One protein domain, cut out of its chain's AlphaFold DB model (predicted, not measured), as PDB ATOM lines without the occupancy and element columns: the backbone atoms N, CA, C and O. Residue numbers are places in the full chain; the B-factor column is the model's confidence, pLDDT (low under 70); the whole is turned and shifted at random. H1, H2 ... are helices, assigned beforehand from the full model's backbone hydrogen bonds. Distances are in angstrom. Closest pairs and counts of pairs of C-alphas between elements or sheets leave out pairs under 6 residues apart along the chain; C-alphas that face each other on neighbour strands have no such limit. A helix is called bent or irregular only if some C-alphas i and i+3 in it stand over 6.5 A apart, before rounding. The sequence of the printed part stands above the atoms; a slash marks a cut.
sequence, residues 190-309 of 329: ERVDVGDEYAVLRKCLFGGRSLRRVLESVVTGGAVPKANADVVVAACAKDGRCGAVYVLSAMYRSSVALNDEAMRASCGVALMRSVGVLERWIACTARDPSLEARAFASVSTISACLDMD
ATOM      1  N   GLU A 190     -13.685 -36.677 -29.018       79.38
ATOM      2  CA  GLU A 190     -14.044 -36.720 -27.603       79.38
ATOM      3  C   GLU A 190     -14.762 -35.453 -27.139       79.38
ATOM      4  O   GLU A 190     -15.492 -35.484 -26.153       79.38
ATOM      5  N   ARG A 191     -14.613 -34.355 -27.885       75.56
ATOM      6  CA  ARG A 191     -15.383 -33.122 -27.692       75.56
ATOM      7  C   ARG A 191     -16.748 -33.175 -28.371       75.56
ATOM      8  O   ARG A 191     -17.577 -32.310 -28.103       75.56
ATOM      9  N   VAL A 192     -16.984 -34.175 -29.226       66.19
ATOM     10  CA  VAL A 192     -18.292 -34.404 -29.837       66.19
ATOM     11  C   VAL A 192     -19.246 -34.939 -28.762       66.19
ATOM     12  O   VAL A 192     -19.171 -36.096 -28.324       66.19
ATOM     13  N   ASP A 193     -20.096 -34.013 -28.324       58.09
ATOM     14  CA  ASP A 193     -21.276 -34.193 -27.483       58.09
ATOM     15  C   ASP A 193     -21.017 -34.588 -26.034       58.09
ATOM     16  O   ASP A 193     -21.367 -35.669 -25.554       58.09
ATOM     17  N   VAL A 194     -20.461 -33.623 -25.305       55.97
ATOM     18  CA  VAL A 194     -20.594 -33.556 -23.850       55.97
ATOM     19  C   VAL A 194     -22.005 -33.034 -23.536       55.97
ATOM     20  O   VAL A 194     -22.214 -31.828 -23.465       55.97
ATOM     21  N   GLY A 195     -22.984 -33.938 -23.399       57.06
ATOM     22  CA  GLY A 195     -24.333 -33.610 -22.904       57.06
ATOM     23  C   GLY A 195     -25.528 -34.016 -23.781       57.06
ATOM     24  O   GLY A 195     -26.654 -33.873 -23.318       57.06
ATOM     25  N   ASP A 196     -25.314 -34.550 -24.992       68.56
ATOM     26  CA  ASP A 196     -26.384 -35.074 -25.863       68.56
ATOM     27  C   ASP A 196     -26.228 -36.590 -26.095       68.56
ATOM     28  O   ASP A 196     -25.287 -37.071 -26.733       68.56
ATOM     29  N   GLU A 197     -27.190 -37.356 -25.584       68.12
ATOM     30  CA  GLU A 197     -27.238 -38.817 -25.667       68.12
ATOM     31  C   GLU A 197     -27.333 -39.340 -27.108       68.12
ATOM     32  O   GLU A 197     -26.691 -40.334 -27.461       68.12
ATOM     33  N   TYR A 198     -28.096 -38.667 -27.974       71.25
ATOM     34  CA  TYR A 198     -28.260 -39.087 -29.369       71.25
ATOM     35  C   TYR A 198     -26.953 -38.977 -30.136       71.25
ATOM     36  O   TYR A 198     -26.657 -39.752 -31.049       71.25
ATOM     37  N   ALA A 199     -26.158 -37.999 -29.756       72.06
ATOM     38  CA  ALA A 199     -24.965 -37.633 -30.461       72.06
ATOM     39  C   ALA A 199     -23.766 -38.495 -29.994       72.06
ATOM     40  O   ALA A 199     -22.976 -38.976 -30.819       72.06
ATOM     41  N   VAL A 200     -23.787 -38.926 -28.724       73.75
ATOM     42  CA  VAL A 200     -22.989 -40.052 -28.209       73.75
ATOM     43  C   VAL A 200     -23.274 -41.377 -28.938       73.75
ATOM     44  O   VAL A 200     -22.345 -42.109 -29.291       73.75
ATOM     45  N   LEU A 201     -24.539 -41.703 -29.213       74.75
ATOM     46  CA  LEU A 201     -24.872 -42.919 -29.963       74.75
ATOM     47  C   LEU A 201     -24.356 -42.851 -31.405       74.75
ATOM     48  O   LEU A 201     -23.766 -43.814 -31.902       74.75
ATOM     49  N   ARG A 202     -24.512 -41.703 -32.076       79.06
ATOM     50  CA  ARG A 202     -24.029 -41.503 -33.451       79.06
ATOM     51  C   ARG A 202     -22.510 -41.640 -33.575       79.06
ATOM     52  O   ARG A 202     -22.053 -42.315 -34.503       79.06
ATOM     53  N   LYS A 203     -21.716 -41.069 -32.656       83.06
ATOM     54  CA  LYS A 203     -20.244 -41.205 -32.711       83.06
ATOM     55  C   LYS A 203     -19.796 -42.661 -32.574       83.06
ATOM     56  O   LYS A 203     -18.928 -43.106 -33.320       83.06
ATOM     57  N   CYS A 204     -20.438 -43.441 -31.706       82.19
ATOM     58  CA  CYS A 204     -20.116 -44.857 -31.542       82.19
ATOM     59  C   CYS A 204     -20.584 -45.708 -32.738       82.19
ATOM     60  O   CYS A 204     -19.824 -46.523 -33.264       82.19
ATOM     61  N   LEU A 205     -21.821 -45.505 -33.206       79.81
ATOM     62  CA  LEU A 205     -22.424 -46.315 -34.272       79.81
ATOM     63  C   LEU A 205     -21.881 -45.976 -35.662       79.81
ATOM     64  O   LEU A 205     -21.491 -46.875 -36.410       79.81
ATOM     65  N   PHE A 206     -21.867 -44.695 -36.032       83.00
ATOM     66  CA  PHE A 206     -21.419 -44.257 -37.354       83.00
ATOM     67  C   PHE A 206     -19.914 -44.039 -37.375       83.00
ATOM     68  O   PHE A 206     -19.231 -44.603 -38.235       83.00
ATOM     69  N   GLY A 207     -19.402 -43.258 -36.421       85.62
ATOM     70  CA  GLY A 207     -17.977 -42.966 -36.303       85.62
ATOM     71  C   GLY A 207     -17.183 -44.245 -36.085       85.62
ATOM     72  O   GLY A 207     -16.357 -44.606 -36.921       85.62
ATOM     73  N   GLY A 208     -17.451 -44.955 -34.987       87.44
ATOM     74  CA  GLY A 208     -16.678 -46.130 -34.577       87.44
ATOM     75  C   GLY A 208     -16.627 -47.225 -35.642       87.44
ATOM     76  O   GLY A 208     -15.556 -47.743 -35.968       87.44
ATOM     77  N   ARG A 209     -17.772 -47.530 -36.268       84.19
ATOM     78  CA  ARG A 209     -17.847 -48.502 -37.370       84.19
ATOM     79  C   ARG A 209     -17.050 -48.058 -38.597       84.19
ATOM     80  O   ARG A 209     -16.355 -48.888 -39.182       84.19
ATOM     81  N   SER A 210     -17.170 -46.792 -38.999       87.94
ATOM     82  CA  SER A 210     -16.481 -46.266 -40.185       87.94
ATOM     83  C   SER A 210     -14.973 -46.214 -39.967       87.94
ATOM     84  O   SER A 210     -14.224 -46.707 -40.807       87.94
ATOM     85  N   LEU A 211     -14.538 -45.693 -38.814       90.69
ATOM     86  CA  LEU A 211     -13.130 -45.595 -38.439       90.69
ATOM     87  C   LEU A 211     -12.470 -46.967 -38.430       90.69
ATOM     88  O   LEU A 211     -11.454 -47.155 -39.093       90.69
ATOM     89  N   ARG A 212     -13.091 -47.937 -37.750       89.44
ATOM     90  CA  ARG A 212     -12.580 -49.304 -37.695       89.44
ATOM     91  C   ARG A 212     -12.414 -49.899 -39.094       89.44
ATOM     92  O   ARG A 212     -11.326 -50.340 -39.436       89.44
ATOM     93  N   ARG A 213     -13.465 -49.864 -39.920       86.25
ATOM     94  CA  ARG A 213     -13.449 -50.467 -41.265       86.25
ATOM     95  C   ARG A 213     -12.417 -49.834 -42.192       86.25
ATOM     96  O   ARG A 213     -11.711 -50.552 -42.900       86.25
ATOM     97  N   VAL A 214     -12.343 -48.503 -42.206       89.50
ATOM     98  CA  VAL A 214     -11.354 -47.788 -43.018       89.50
ATOM     99  C   VAL A 214      -9.955 -48.145 -42.538       89.50
ATOM    100  O   VAL A 214      -9.132 -48.554 -43.352       89.50
ATOM    101  N   LEU A 215      -9.702 -48.047 -41.230       92.44
ATOM    102  CA  LEU A 215      -8.374 -48.263 -40.669       92.44
ATOM    103  C   LEU A 215      -7.896 -49.713 -40.855       92.44
ATOM    104  O   LEU A 215      -6.763 -49.924 -41.274       92.44
ATOM    105  N   GLU A 216      -8.772 -50.702 -40.660       90.00
ATOM    106  CA  GLU A 216      -8.483 -52.115 -40.948       90.00
ATOM    107  C   GLU A 216      -8.043 -52.326 -42.398       90.00
ATOM    108  O   GLU A 216      -7.031 -52.976 -42.668       90.00
ATOM    109  N   SER A 217      -8.782 -51.733 -43.335       86.56
ATOM    110  CA  SER A 217      -8.521 -51.886 -44.767       86.56
ATOM    111  C   SER A 217      -7.204 -51.235 -45.184       86.56
ATOM    112  O   SER A 217      -6.452 -51.804 -45.974       86.56
ATOM    113  N   VAL A 218      -6.899 -50.043 -44.660       88.88
ATOM    114  CA  VAL A 218      -5.670 -49.321 -45.023       88.88
ATOM    115  C   VAL A 218      -4.439 -49.945 -44.367       88.88
ATOM    116  O   VAL A 218      -3.422 -50.106 -45.036       88.88
ATOM    117  N   VAL A 219      -4.523 -50.367 -43.103       90.50
ATOM    118  CA  VAL A 219      -3.400 -51.013 -42.408       90.50
ATOM    119  C   VAL A 219      -3.111 -52.372 -43.038       90.50
ATOM    120  O   VAL A 219      -1.983 -52.618 -43.457       90.50
ATOM    121  N   THR A 220      -4.132 -53.218 -43.212       87.19
ATOM    122  CA  THR A 220      -3.975 -54.532 -43.864       87.19
ATOM    123  C   THR A 220      -3.541 -54.396 -45.326       87.19
ATOM    124  O   THR A 220      -2.803 -55.228 -45.845       87.19
ATOM    125  N   GLY A 221      -3.953 -53.315 -45.996       84.50
ATOM    126  CA  GLY A 221      -3.508 -52.967 -47.344       84.50
ATOM    127  C   GLY A 221      -2.066 -52.454 -47.436       84.50
ATOM    128  O   GLY A 221      -1.623 -52.149 -48.543       84.50
ATOM    129  N   GLY A 222      -1.343 -52.336 -46.317       85.88
ATOM    130  CA  GLY A 222       0.044 -51.862 -46.272       85.88
ATOM    131  C   GLY A 222       0.197 -50.357 -46.504       85.88
ATOM    132  O   GLY A 222       1.278 -49.892 -46.850       85.88
ATOM    133  N   ALA A 223      -0.883 -49.588 -46.350       87.00
ATOM    134  CA  ALA A 223      -0.883 -48.147 -46.580       87.00
ATOM    135  C   ALA A 223      -0.241 -47.345 -45.443       87.00
ATOM    136  O   ALA A 223       0.161 -46.201 -45.644       87.00
ATOM    137  N   VAL A 224      -0.208 -47.922 -44.242       90.31
ATOM    138  CA  VAL A 224       0.262 -47.261 -43.027       90.31
ATOM    139  C   VAL A 224       1.688 -47.722 -42.722       90.31
ATOM    140  O   VAL A 224       1.888 -48.916 -42.487       90.31
ATOM    141  N   PRO A 225       2.677 -46.810 -42.681       90.75
ATOM    142  CA  PRO A 225       4.025 -47.150 -42.239       90.75
ATOM    143  C   PRO A 225       4.014 -47.717 -40.816       90.75
ATOM    144  O   PRO A 225       3.357 -47.162 -39.932       90.75
ATOM    145  N   LYS A 226       4.784 -48.783 -40.561       89.38
ATOM    146  CA  LYS A 226       4.824 -49.444 -39.243       89.38
ATOM    147  C   LYS A 226       5.148 -48.472 -38.101       89.38
ATOM    148  O   LYS A 226       4.449 -48.468 -37.097       89.38
ATOM    149  N   ALA A 227       6.119 -47.580 -38.305       90.31
ATOM    150  CA  ALA A 227       6.474 -46.556 -37.321       90.31
ATOM    151  C   ALA A 227       5.279 -45.660 -36.935       90.31
ATOM    152  O   ALA A 227       5.103 -45.333 -35.763       90.31
ATOM    153  N   ASN A 228       4.420 -45.308 -37.896       92.38
ATOM    154  CA  ASN A 228       3.219 -44.522 -37.618       92.38
ATOM    155  C   ASN A 228       2.166 -45.344 -36.875       92.38
ATOM    156  O   ASN A 228       1.526 -44.822 -35.963       92.38
ATOM    157  N   ALA A 229       1.992 -46.618 -37.242       90.62
ATOM    158  CA  ALA A 229       1.093 -47.520 -36.530       90.62
ATOM    159  C   ALA A 229       1.511 -47.662 -35.057       90.62
ATOM    160  O   ALA A 229       0.668 -47.517 -34.175       90.62
ATOM    161  N   ASP A 230       2.806 -47.837 -34.786       90.06
ATOM    162  CA  ASP A 230       3.346 -47.950 -33.427       90.06
ATOM    163  C   ASP A 230       3.121 -46.667 -32.611       90.06
ATOM    164  O   ASP A 230       2.667 -46.730 -31.466       90.06
ATOM    165  N   VAL A 231       3.364 -45.492 -33.207       90.38
ATOM    166  CA  VAL A 231       3.097 -44.186 -32.572       90.38
ATOM    167  C   VAL A 231       1.618 -44.039 -32.217       90.38
ATOM    168  O   VAL A 231       1.283 -43.643 -31.099       90.38
ATOM    169  N   VAL A 232       0.727 -44.379 -33.148       90.25
ATOM    170  CA  VAL A 232      -0.722 -44.284 -32.952       90.25
ATOM    171  C   VAL A 232      -1.200 -45.256 -31.874       90.25
ATOM    172  O   VAL A 232      -1.938 -44.852 -30.978       90.25
ATOM    173  N   VAL A 233      -0.745 -46.511 -31.901       91.44
ATOM    174  CA  VAL A 233      -1.078 -47.511 -30.875       91.44
ATOM    175  C   VAL A 233      -0.593 -47.052 -29.503       91.44
ATOM    176  O   VAL A 233      -1.361 -47.099 -28.542       91.44
ATOM    177  N   ALA A 234       0.641 -46.553 -29.397       89.69
ATOM    178  CA  ALA A 234       1.191 -46.059 -28.139       89.69
ATOM    179  C   ALA A 234       0.414 -44.849 -27.591       89.69
ATOM    180  O   ALA A 234       0.217 -44.748 -26.376       89.69
ATOM    181  N   ALA A 235      -0.043 -43.948 -28.466       88.06
ATOM    182  CA  ALA A 235      -0.891 -42.824 -28.085       88.06
ATOM    183  C   ALA A 235      -2.262 -43.307 -27.584       88.06
ATOM    184  O   ALA A 235      -2.670 -42.956 -26.479       88.06
ATOM    185  N   CYS A 236      -2.936 -44.178 -28.343       89.56
ATOM    186  CA  CYS A 236      -4.252 -44.705 -27.986       89.56
ATOM    187  C   CYS A 236      -4.225 -45.594 -26.732       89.56
ATOM    188  O   CYS A 236      -5.171 -45.585 -25.957       89.56
ATOM    189  N   ALA A 237      -3.140 -46.327 -26.474       85.62
ATOM    190  CA  ALA A 237      -3.020 -47.191 -25.297       85.62
ATOM    191  C   ALA A 237      -2.944 -46.425 -23.965       85.62
ATOM    192  O   ALA A 237      -3.241 -46.984 -22.906       85.62
ATOM    193  N   LYS A 238      -2.524 -45.154 -24.003       79.31
ATOM    194  CA  LYS A 238      -2.537 -44.241 -22.846       79.31
ATOM    195  C   LYS A 238      -3.879 -43.533 -22.690       79.31
ATOM    196  O   LYS A 238      -4.157 -42.957 -21.642       79.31
ATOM    197  N   ASP A 239      -4.688 -43.577 -23.738       69.38
ATOM    198  CA  ASP A 239      -5.858 -42.756 -23.915       69.38
ATOM    199  C   ASP A 239      -7.123 -43.610 -23.763       69.38
ATOM    200  O   ASP A 239      -7.598 -44.232 -24.706       69.38
ATOM    201  N   GLY A 240      -7.676 -43.688 -22.549       65.75
ATOM    202  CA  GLY A 240      -8.886 -44.473 -22.235       65.75
ATOM    203  C   GLY A 240     -10.191 -43.906 -22.822       65.75
ATOM    204  O   GLY A 240     -11.256 -44.044 -22.210       65.75
ATOM    205  N   ARG A 241     -10.099 -43.204 -23.953       80.38
ATOM    206  CA  ARG A 241     -11.158 -42.466 -24.648       80.38
ATOM    207  C   ARG A 241     -11.815 -43.320 -25.743       80.38
ATOM    208  O   ARG A 241     -11.252 -44.311 -26.203       80.38
ATOM    209  N   CYS A 242     -13.040 -42.972 -26.135       81.94
ATOM    210  CA  CYS A 242     -13.890 -43.801 -26.997       81.94
ATOM    211  C   CYS A 242     -13.280 -44.032 -28.393       81.94
ATOM    212  O   CYS A 242     -13.186 -45.175 -28.849       81.94
ATOM    213  N   GLY A 243     -12.801 -42.973 -29.051       86.06
ATOM    214  CA  GLY A 243     -12.167 -43.066 -30.369       86.06
ATOM    215  C   GLY A 243     -10.908 -43.942 -30.366       86.06
ATOM    216  O   GLY A 243     -10.707 -44.746 -31.278       86.06
ATOM    217  N   ALA A 244     -10.098 -43.855 -29.306       89.12
ATOM    218  CA  ALA A 244      -8.872 -44.636 -29.148       89.12
ATOM    219  C   ALA A 244      -9.140 -46.150 -29.105       89.12
ATOM    220  O   ALA A 244      -8.390 -46.927 -29.696       89.12
ATOM    221  N   VAL A 245     -10.244 -46.578 -28.488       89.25
ATOM    222  CA  VAL A 245     -10.641 -47.994 -28.431       89.25
ATOM    223  C   VAL A 245     -10.956 -48.547 -29.829       89.25
ATOM    224  O   VAL A 245     -10.524 -49.650 -30.170       89.25
ATOM    225  N   TYR A 246     -11.630 -47.772 -30.689       91.06
ATOM    226  CA  TYR A 246     -11.882 -48.172 -32.082       91.06
ATOM    227  C   TYR A 246     -10.596 -48.278 -32.911       91.06
ATOM    228  O   TYR A 246     -10.472 -49.197 -33.724       91.06
ATOM    229  N   VAL A 247      -9.629 -47.385 -32.685       93.31
ATOM    230  CA  VAL A 247      -8.306 -47.448 -33.327       93.31
ATOM    231  C   VAL A 247      -7.544 -48.694 -32.885       93.31
ATOM    232  O   VAL A 247      -7.073 -49.451 -33.732       93.31
ATOM    233  N   LEU A 248      -7.466 -48.956 -31.576       92.06
ATOM    234  CA  LEU A 248      -6.793 -50.138 -31.025       92.06
ATOM    235  C   LEU A 248      -7.410 -51.441 -31.542       92.06
ATOM    236  O   LEU A 248      -6.683 -52.373 -31.866       92.06
ATOM    237  N   SER A 249      -8.736 -51.497 -31.667       90.50
ATOM    238  CA  SER A 249      -9.448 -52.644 -32.241       90.50
ATOM    239  C   SER A 249      -9.091 -52.880 -33.707       90.50
ATOM    240  O   SER A 249      -8.774 -54.005 -34.091       90.50
ATOM    241  N   ALA A 250      -9.076 -51.821 -34.518       92.19
ATOM    242  CA  ALA A 250      -8.692 -51.921 -35.921       92.19
ATOM    243  C   ALA A 250      -7.231 -52.364 -36.092       92.19
ATOM    244  O   ALA A 250      -6.944 -53.233 -36.917       92.19
ATOM    245  N   MET A 251      -6.317 -51.814 -35.285       93.31
ATOM    246  CA  MET A 251      -4.904 -52.209 -35.274       93.31
ATOM    247  C   MET A 251      -4.736 -53.661 -34.815       93.31
ATOM    248  O   MET A 251      -4.033 -54.427 -35.470       93.31
ATOM    249  N   TYR A 252      -5.453 -54.087 -33.769       91.88
ATOM    250  CA  TYR A 252      -5.457 -55.476 -33.311       91.88
ATOM    251  C   TYR A 252      -5.903 -56.431 -34.424       91.88
ATOM    252  O   TYR A 252      -5.183 -57.370 -34.755       91.88
ATOM    253  N   ARG A 253      -7.051 -56.181 -35.062       89.38
ATOM    254  CA  ARG A 253      -7.562 -57.057 -36.130       89.38
ATOM    255  C   ARG A 253      -6.640 -57.074 -37.349       89.38
ATOM    256  O   ARG A 253      -6.367 -58.143 -37.892       89.38
ATOM    257  N   SER A 254      -6.079 -55.923 -37.715       90.50
ATOM    258  CA  SER A 254      -5.078 -55.840 -38.786       90.50
ATOM    259  C   SER A 254      -3.810 -56.623 -38.441       90.50
ATOM    260  O   SER A 254      -3.280 -57.332 -39.288       90.50
ATOM    261  N   SER A 255      -3.349 -56.576 -37.187       90.50
ATOM    262  CA  SER A 255      -2.173 -57.328 -36.724       90.50
ATOM    263  C   SER A 255      -2.366 -58.849 -36.777       90.50
ATOM    264  O   SER A 255      -1.402 -59.603 -36.927       90.50
ATOM    265  N   VAL A 256      -3.610 -59.330 -36.679       87.69
ATOM    266  CA  VAL A 256      -3.917 -60.747 -36.908       87.69
ATOM    267  C   VAL A 256      -3.772 -61.076 -38.390       87.69
ATOM    268  O   VAL A 256      -3.046 -62.003 -38.730       87.69
ATOM    269  N   ALA A 257      -4.373 -60.274 -39.271       85.50
ATOM    270  CA  ALA A 257      -4.285 -60.475 -40.718       85.50
ATOM    271  C   ALA A 257      -2.852 -60.346 -41.273       85.50
ATOM    272  O   ALA A 257      -2.507 -61.010 -42.248       85.50
ATOM    273  N   LEU A 258      -2.024 -59.504 -40.652       85.44
ATOM    274  CA  LEU A 258      -0.631 -59.254 -41.035       85.44
ATOM    275  C   LEU A 258       0.387 -60.148 -40.308       85.44
ATOM    276  O   LEU A 258       1.577 -60.040 -40.586       85.44
ATOM    277  N   ASN A 259      -0.050 -61.010 -39.382       87.06
ATOM    278  CA  ASN A 259       0.832 -61.790 -38.504       87.06
ATOM    279  C   ASN A 259       1.844 -60.939 -37.696       87.06
ATOM    280  O   ASN A 259       2.957 -61.382 -37.427       87.06
ATOM    281  N   ASP A 260       1.464 -59.727 -37.274       89.56
ATOM    282  CA  ASP A 260       2.305 -58.851 -36.442       89.56
ATOM    283  C   ASP A 260       2.047 -59.108 -34.947       89.56
ATOM    284  O   ASP A 260       1.126 -58.550 -34.347       89.56
ATOM    285  N   GLU A 261       2.847 -59.980 -34.333       91.19
ATOM    286  CA  GLU A 261       2.693 -60.352 -32.920       91.19
ATOM    287  C   GLU A 261       2.946 -59.190 -31.954       91.19
ATOM    288  O   GLU A 261       2.254 -59.069 -30.941       91.19
ATOM    289  N   ALA A 262       3.902 -58.312 -32.266       91.31
ATOM    290  CA  ALA A 262       4.256 -57.191 -31.400       91.31
ATOM    291  C   ALA A 262       3.108 -56.174 -31.322       91.31
ATOM    292  O   ALA A 262       2.707 -55.760 -30.229       91.31
ATOM    293  N   MET A 263       2.526 -55.824 -32.474       90.94
ATOM    294  CA  MET A 263       1.351 -54.957 -32.531       90.94
ATOM    295  C   MET A 263       0.148 -55.620 -31.854       90.94
ATOM    296  O   MET A 263      -0.538 -54.977 -31.056       90.94
ATOM    297  N   ARG A 264      -0.063 -56.922 -32.092       91.62
ATOM    298  CA  ARG A 264      -1.145 -57.695 -31.465       91.62
ATOM    299  C   ARG A 264      -1.062 -57.670 -29.946       91.62
ATOM    300  O   ARG A 264      -2.065 -57.398 -29.290       91.62
ATOM    301  N   ALA A 265       0.123 -57.918 -29.389       90.38
ATOM    302  CA  ALA A 265       0.355 -57.905 -27.950       90.38
ATOM    303  C   ALA A 265       0.105 -56.511 -27.353       90.38
ATOM    304  O   ALA A 265      -0.612 -56.384 -26.359       90.38
ATOM    305  N   SER A 266       0.630 -55.461 -27.991       90.75
ATOM    306  CA  SER A 266       0.459 -54.077 -27.536       90.75
ATOM    307  C   SER A 266      -1.014 -53.652 -27.527       90.75
ATOM    308  O   SER A 266      -1.527 -53.174 -26.510       90.75
ATOM    309  N   CYS A 267      -1.739 -53.908 -28.622       91.44
ATOM    310  CA  CYS A 267      -3.167 -53.611 -28.706       91.44
ATOM    311  C   CYS A 267      -3.996 -54.476 -27.747       91.44
ATOM    312  O   CYS A 267      -4.912 -53.956 -27.118       91.44
ATOM    313  N   GLY A 268      -3.671 -55.764 -27.594       88.69
ATOM    314  CA  GLY A 268      -4.367 -56.669 -26.678       88.69
ATOM    315  C   GLY A 268      -4.281 -56.202 -25.224       88.69
ATOM    316  O   GLY A 268      -5.305 -56.080 -24.553       88.69
ATOM    317  N   VAL A 269      -3.081 -55.843 -24.754       89.00
ATOM    318  CA  VAL A 269      -2.887 -55.286 -23.403       89.00
ATOM    319  C   VAL A 269      -3.670 -53.985 -23.222       89.00
ATOM    320  O   VAL A 269      -4.295 -53.781 -22.181       89.00
ATOM    321  N   ALA A 270      -3.665 -53.105 -24.227       88.31
ATOM    322  CA  ALA A 270      -4.397 -51.845 -24.171       88.31
ATOM    323  C   ALA A 270      -5.922 -52.052 -24.121       88.31
ATOM    324  O   ALA A 270      -6.589 -51.446 -23.284       88.31
ATOM    325  N   LEU A 271      -6.467 -52.949 -24.949       87.62
ATOM    326  CA  LEU A 271      -7.896 -53.279 -24.975       87.62
ATOM    327  C   LEU A 271      -8.363 -53.938 -23.671       87.62
ATOM    328  O   LEU A 271      -9.449 -53.628 -23.186       87.62
ATOM    329  N   MET A 272      -7.538 -54.783 -23.047       84.94
ATOM    330  CA  MET A 272      -7.872 -55.372 -21.745       84.94
ATOM    331  C   MET A 272      -8.001 -54.317 -20.642       84.94
ATOM    332  O   MET A 272      -8.848 -54.450 -19.764       84.94
ATOM    333  N   ARG A 273      -7.240 -53.215 -20.702       83.06
ATOM    334  CA  ARG A 273      -7.421 -52.092 -19.762       83.06
ATOM    335  C   ARG A 273      -8.771 -51.396 -19.941       83.06
ATOM    336  O   ARG A 273      -9.303 -50.853 -18.974       83.06
ATOM    337  N   SER A 274      -9.351 -51.438 -21.141       79.19
ATOM    338  CA  SER A 274     -10.693 -50.909 -21.404       79.19
ATOM    339  C   SER A 274     -11.797 -51.733 -20.730       79.19
ATOM    340  O   SER A 274     -12.869 -51.189 -20.482       79.19
ATOM    341  N   VAL A 275     -11.545 -52.985 -20.318       78.75
ATOM    342  CA  VAL A 275     -12.501 -53.788 -19.522       78.75
ATOM    343  C   VAL A 275     -12.823 -53.120 -18.182       78.75
ATOM    344  O   VAL A 275     -13.979 -53.113 -17.771       78.75
ATOM    345  N   GLY A 276     -11.859 -52.436 -17.556       82.38
ATOM    346  CA  GLY A 276     -12.112 -51.672 -16.326       82.38
ATOM    347  C   GLY A 276     -13.121 -50.524 -16.506       82.38
ATOM    348  O   GLY A 276     -13.686 -50.024 -15.537       82.38
ATOM    349  N   VAL A 277     -13.394 -50.091 -17.745       83.88
ATOM    350  CA  VAL A 277     -14.496 -49.161 -18.046       83.88
ATOM    351  C   VAL A 277     -15.851 -49.849 -17.867       83.88
ATOM    352  O   VAL A 277     -16.769 -49.219 -17.348       83.88
ATOM    353  N   LEU A 278     -15.974 -51.121 -18.260       82.06
ATOM    354  CA  LEU A 278     -17.205 -51.904 -18.127       82.06
ATOM    355  C   LEU A 278     -17.554 -52.133 -16.661       82.06
ATOM    356  O   LEU A 278     -18.695 -51.914 -16.275       82.06
ATOM    357  N   GLU A 279     -16.568 -52.493 -15.838       85.19
ATOM    358  CA  GLU A 279     -16.760 -52.673 -14.393       85.19
ATOM    359  C   GLU A 279     -17.281 -51.391 -13.735       85.19
ATOM    360  O   GLU A 279     -18.269 -51.419 -13.002       85.19
ATOM    361  N   ARG A 280     -16.671 -50.240 -14.059       85.69
ATOM    362  CA  ARG A 280     -17.133 -48.934 -13.569       85.69
ATOM    363  C   ARG A 280     -18.532 -48.585 -14.054       85.69
ATOM    364  O   ARG A 280     -19.285 -47.990 -13.298       85.69
ATOM    365  N   TRP A 281     -18.857 -48.911 -15.303       86.94
ATOM    366  CA  TRP A 281     -20.179 -48.655 -15.864       86.94
ATOM    367  C   TRP A 281     -21.259 -49.509 -15.192       86.94
ATOM    368  O   TRP A 281     -22.274 -48.965 -14.776       86.94
ATOM    369  N   ILE A 282     -21.009 -50.808 -14.999       86.25
ATOM    370  CA  ILE A 282     -21.918 -51.739 -14.308       86.25
ATOM    371  C   ILE A 282     -22.149 -51.311 -12.854       86.25
ATOM    372  O   ILE A 282     -23.266 -51.394 -12.353       86.25
ATOM    373  N   ALA A 283     -21.098 -50.845 -12.176       88.50
ATOM    374  CA  ALA A 283     -21.187 -50.357 -10.802       88.50
ATOM    375  C   ALA A 283     -21.802 -48.948 -10.688       88.50
ATOM    376  O   ALA A 283     -22.043 -48.473  -9.577       88.50
ATOM    377  N   CYS A 284     -22.025 -48.252 -11.807       86.56
ATOM    378  CA  CYS A 284     -22.534 -46.888 -11.804       86.56
ATOM    379  C   CYS A 284     -24.039 -46.884 -11.515       86.56
ATOM    380  O   CYS A 284     -24.838 -47.419 -12.280       86.56
ATOM    381  N   THR A 285     -24.436 -46.266 -10.405       81.94
ATOM    382  CA  THR A 285     -25.846 -46.152  -9.997       81.94
ATOM    383  C   THR A 285     -26.547 -44.933 -10.596       81.94
ATOM    384  O   THR A 285     -27.775 -44.890 -10.641       81.94
ATOM    385  N   ALA A 286     -25.778 -43.948 -11.064       84.88
ATOM    386  CA  ALA A 286     -26.263 -42.777 -11.779       84.88
ATOM    387  C   ALA A 286     -25.902 -42.882 -13.262       84.88
ATOM    388  O   ALA A 286     -24.875 -43.447 -13.628       84.88
ATOM    389  N   ARG A 287     -26.740 -42.320 -14.129       80.56
ATOM    390  CA  ARG A 287     -26.496 -42.357 -15.570       80.56
ATOM    391  C   ARG A 287     -25.322 -41.445 -15.955       80.56
ATOM    392  O   ARG A 287     -25.358 -40.254 -15.660       80.56
ATOM    393  N   ASP A 288     -24.326 -41.988 -16.660       82.38
ATOM    394  CA  ASP A 288     -23.191 -41.242 -17.233       82.38
ATOM    395  C   ASP A 288     -23.052 -41.575 -18.735       82.38
ATOM    396  O   ASP A 288     -22.467 -42.608 -19.085       82.38
ATOM    397  N   PRO A 289     -23.536 -40.702 -19.643       78.19
ATOM    398  CA  PRO A 289     -23.466 -40.922 -21.091       78.19
ATOM    399  C   PRO A 289     -22.042 -41.089 -21.636       78.19
ATOM    400  O   PRO A 289     -21.822 -41.798 -22.617       78.19
ATOM    401  N   SER A 290     -21.041 -40.461 -21.014       78.12
ATOM    402  CA  SER A 290     -19.645 -40.577 -21.453       78.12
ATOM    403  C   SER A 290     -19.039 -41.913 -21.033       78.12
ATOM    404  O   SER A 290     -18.221 -42.495 -21.753       78.12
ATOM    405  N   LEU A 291     -19.410 -42.421 -19.860       81.69
ATOM    406  CA  LEU A 291     -19.054 -43.767 -19.423       81.69
ATOM    407  C   LEU A 291     -19.786 -44.835 -20.247       81.69
ATOM    408  O   LEU A 291     -19.128 -45.760 -20.716       81.69
ATOM    409  N   GLU A 292     -21.082 -44.655 -20.519       82.69
ATOM    410  CA  GLU A 292     -21.879 -45.491 -21.431       82.69
ATOM    411  C   GLU A 292     -21.241 -45.580 -22.821       82.69
ATOM    412  O   GLU A 292     -21.063 -46.674 -23.350       82.69
ATOM    413  N   ALA A 293     -20.817 -44.449 -23.395       80.19
ATOM    414  CA  ALA A 293     -20.151 -44.409 -24.696       80.19
ATOM    415  C   ALA A 293     -18.882 -45.268 -24.727       80.19
ATOM    416  O   ALA A 293     -18.655 -46.032 -25.665       80.19
ATOM    417  N   ARG A 294     -18.042 -45.129 -23.694       82.62
ATOM    418  CA  ARG A 294     -16.774 -45.861 -23.582       82.62
ATOM    419  C   ARG A 294     -17.015 -47.345 -23.315       82.62
ATOM    420  O   ARG A 294     -16.314 -48.179 -23.888       82.62
ATOM    421  N   ALA A 295     -18.010 -47.679 -22.496       85.25
ATOM    422  CA  ALA A 295     -18.434 -49.053 -22.260       85.25
ATOM    423  C   ALA A 295     -18.951 -49.691 -23.557       85.25
ATOM    424  O   ALA A 295     -18.459 -50.740 -23.967       85.25
ATOM    425  N   PHE A 296     -19.846 -49.011 -24.276       85.38
ATOM    426  CA  PHE A 296     -20.365 -49.454 -25.568       85.38
ATOM    427  C   PHE A 296     -19.254 -49.643 -26.606       85.38
ATOM    428  O   PHE A 296     -19.229 -50.661 -27.300       85.38
ATOM    429  N   ALA A 297     -18.316 -48.695 -26.706       85.25
ATOM    430  CA  ALA A 297     -17.163 -48.813 -27.592       85.25
ATOM    431  C   ALA A 297     -16.312 -50.035 -27.234       85.25
ATOM    432  O   ALA A 297     -15.939 -50.796 -28.125       85.25
ATOM    433  N   SER A 298     -16.079 -50.277 -25.941       86.50
ATOM    434  CA  SER A 298     -15.328 -51.438 -25.449       86.50
ATOM    435  C   SER A 298     -16.032 -52.755 -25.787       86.50
ATOM    436  O   SER A 298     -15.417 -53.626 -26.391       86.50
ATOM    437  N   VAL A 299     -17.334 -52.893 -25.507       85.50
ATOM    438  CA  VAL A 299     -18.101 -54.103 -25.868       85.50
ATOM    439  C   VAL A 299     -18.106 -54.320 -27.380       85.50
ATOM    440  O   VAL A 299     -17.802 -55.414 -27.850       85.50
ATOM    441  N   SER A 300     -18.412 -53.273 -28.152       82.88
ATOM    442  CA  SER A 300     -18.512 -53.354 -29.615       82.88
ATOM    443  C   SER A 300     -17.191 -53.766 -30.260       82.88
ATOM    444  O   SER A 300     -17.177 -54.539 -31.216       82.88
ATOM    445  N   THR A 301     -16.077 -53.242 -29.755       81.94
ATOM    446  CA  THR A 301     -14.743 -53.527 -30.292       81.94
ATOM    447  C   THR A 301     -14.200 -54.874 -29.845       81.94
ATOM    448  O   THR A 301     -13.649 -55.589 -30.675       81.94
ATOM    449  N   ILE A 302     -14.396 -55.263 -28.583       81.25
ATOM    450  CA  ILE A 302     -14.025 -56.597 -28.095       81.25
ATOM    451  C   ILE A 302     -14.824 -57.660 -28.851       81.25
ATOM    452  O   ILE A 302     -14.232 -58.592 -29.390       81.25
ATOM    453  N   SER A 303     -16.143 -57.485 -28.984       80.62
ATOM    454  CA  SER A 303     -16.992 -58.382 -29.777       80.62
ATOM    455  C   SER A 303     -16.511 -58.478 -31.227       80.62
ATOM    456  O   SER A 303     -16.362 -59.574 -31.754       80.62
ATOM    457  N   ALA A 304     -16.161 -57.349 -31.846       76.88
ATOM    458  CA  ALA A 304     -15.577 -57.322 -33.184       76.88
ATOM    459  C   ALA A 304     -14.222 -58.042 -33.305       76.88
ATOM    460  O   ALA A 304     -13.916 -58.572 -34.370       76.88
ATOM    461  N   CYS A 305     -13.394 -58.018 -32.259       77.56
ATOM    462  CA  CYS A 305     -12.120 -58.738 -32.222       77.56
ATOM    463  C   CYS A 305     -12.302 -60.248 -31.999       77.56
ATOM    464  O   CYS A 305     -11.427 -61.011 -32.393       77.56
ATOM    465  N   LEU A 306     -13.410 -60.667 -31.375       73.00
ATOM    466  CA  LEU A 306     -13.775 -62.074 -31.173       73.00
ATOM    467  C   LEU A 306     -14.505 -62.670 -32.387       73.00
ATOM    468  O   LEU A 306     -14.386 -63.867 -32.636       73.00
ATOM    469  N   ASP A 307     -15.215 -61.843 -33.158       66.38
ATOM    470  CA  ASP A 307     -15.838 -62.212 -34.434       66.38
ATOM    471  C   ASP A 307     -14.781 -62.358 -35.545       66.38
ATOM    472  O   ASP A 307     -14.585 -61.502 -36.419       66.38
ATOM    473  N   MET A 308     -14.042 -63.461 -35.446       54.56
ATOM    474  CA  MET A 308     -12.996 -63.876 -36.376       54.56
ATOM    475  C   MET A 308     -13.552 -64.621 -37.603       54.56
ATOM    476  O   MET A 308     -12.831 -64.769 -38.587       54.56
ATOM    477  N   ASP A 309     -14.839 -64.994 -37.595       44.62
ATOM    478  CA  ASP A 309     -15.520 -65.728 -38.678       44.62
ATOM    479  C   ASP A 309     -16.003 -64.821 -39.827       44.62
ATOM    480  O   ASP A 309     -16.673 -65.256 -40.764       44.62
TER     481      ASP A 309
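AT A GLANCE: This is residues 190 to 309 of the 329 residues of an uncharacterized protein of Ostreococcus lucimarinus (strain CCE9901) (UniProt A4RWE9). This is an up-and-down bundle of five helices, each running against the one before it in the chain: H3 and H5 run the same way through the middle, the longest helix, H1, packs along one side of them and H4 along the opposite side. H2 is shorter and covers part of H3 and part of H4, while it stays apart from H5. The printed part has 120 residues with five named helices, in the order H1, H2, H3, H4, H5, and no named strand; its class is all helix. It is compact, with a radius of gyration of the C-alphas of 14.1 A, and the C-alphas span 43 by 29 by 24 A along their three main axes.

IN THESE COORDINATES: The longest helix by residues is H1, residues 197 to 220, which begins at C-alpha 197 at (-27.238, -38.817, -25.667) and measures 33.5 A from first to last C-alpha. H4, residues 261 to 282, is 32.0 A long and begins at C-alpha 261 at (2.693, -60.352, -32.920). H5, residues 289 to 306, is 25.4 A long and ends at C-alpha 306 at (-13.775, -62.074, -31.173). H3, residues 242 to 257, is 23.6 A long. H2, residues 226 to 238, is 18.7 A long. None of the five helices is bent or irregular.

HOW THE PARTS SIT: H1 touches H3 at a shallow tilt of 27 degrees, and the two run the same way. Their closest C-alphas are those of Arg 212 and Ala 250, 5.0 A apart. H1 also touches H5, with residues 197 to 208 alone, and H5 touches H1 with residues 289 to 297 alone. The closest C-alphas there are those of Val 200 and Ala 293, 6.3 A apart; H1 and H5 run the same way at a shallow tilt of 32 degrees, only just short of steep. H3 is the hub and touches the four other helices. H3 and H5 run the same way at a shallow tilt of 6 degrees, and their closest C-alphas, those of Cys 242 and Arg 294, are 4.9 A apart. H3 and H4 are a helical hairpin: they touch and run opposite ways at 37 degrees, only just a steep tilt, with the C-alphas of Tyr 252 and Arg 264 closest at 5.2 A. H4 and H5 are a hairpin too, at a steep tilt of 42 degrees, opposite ways; H4 touches H5 with residues 271 to 281 alone, and the C-alphas of Leu 278 and Ala 295 are closest at 5.2 A. H2 and H3 are the third hairpin, at a steep tilt of 42 degrees, opposite ways; H3 touches H2 with residues 244 to 251 alone, and the C-alphas of Cys 236 and Ala 244 are closest at 4.8 A. H2 touches H4 at a shallow tilt of 22 degrees, the same way, where H4 takes part with residues 263 to 271 alone; the C-alphas of Ala 237 and Ala 270 are closest at 5.0 A. H1 and H4 are apart, H2 and H5 are apart, and H1 and H2 are only just apart, with 8.2 A between their closest C-alphas. Every O i to N i+4 pair is within hydrogen-bond range in H5, against 19 of 20 in H1, 8 of 9 in H2, 11 of 12 in H3 and 14 of 18 in H4.

THE WHOLE: The two C-alphas farthest apart are those of Gly 222 and Thr 285, at 44.9 A. The printed part, residues 190 to 309, has no cut. The links H1 to H2, H2 to H3 and H3 to H4 are tight, the link H4 to H5 is short, and no link is long. The mean pLDDT of the printed part is 83.5; it is under 70 at residues 192 to 197, 239 to 240 and 307 to 309.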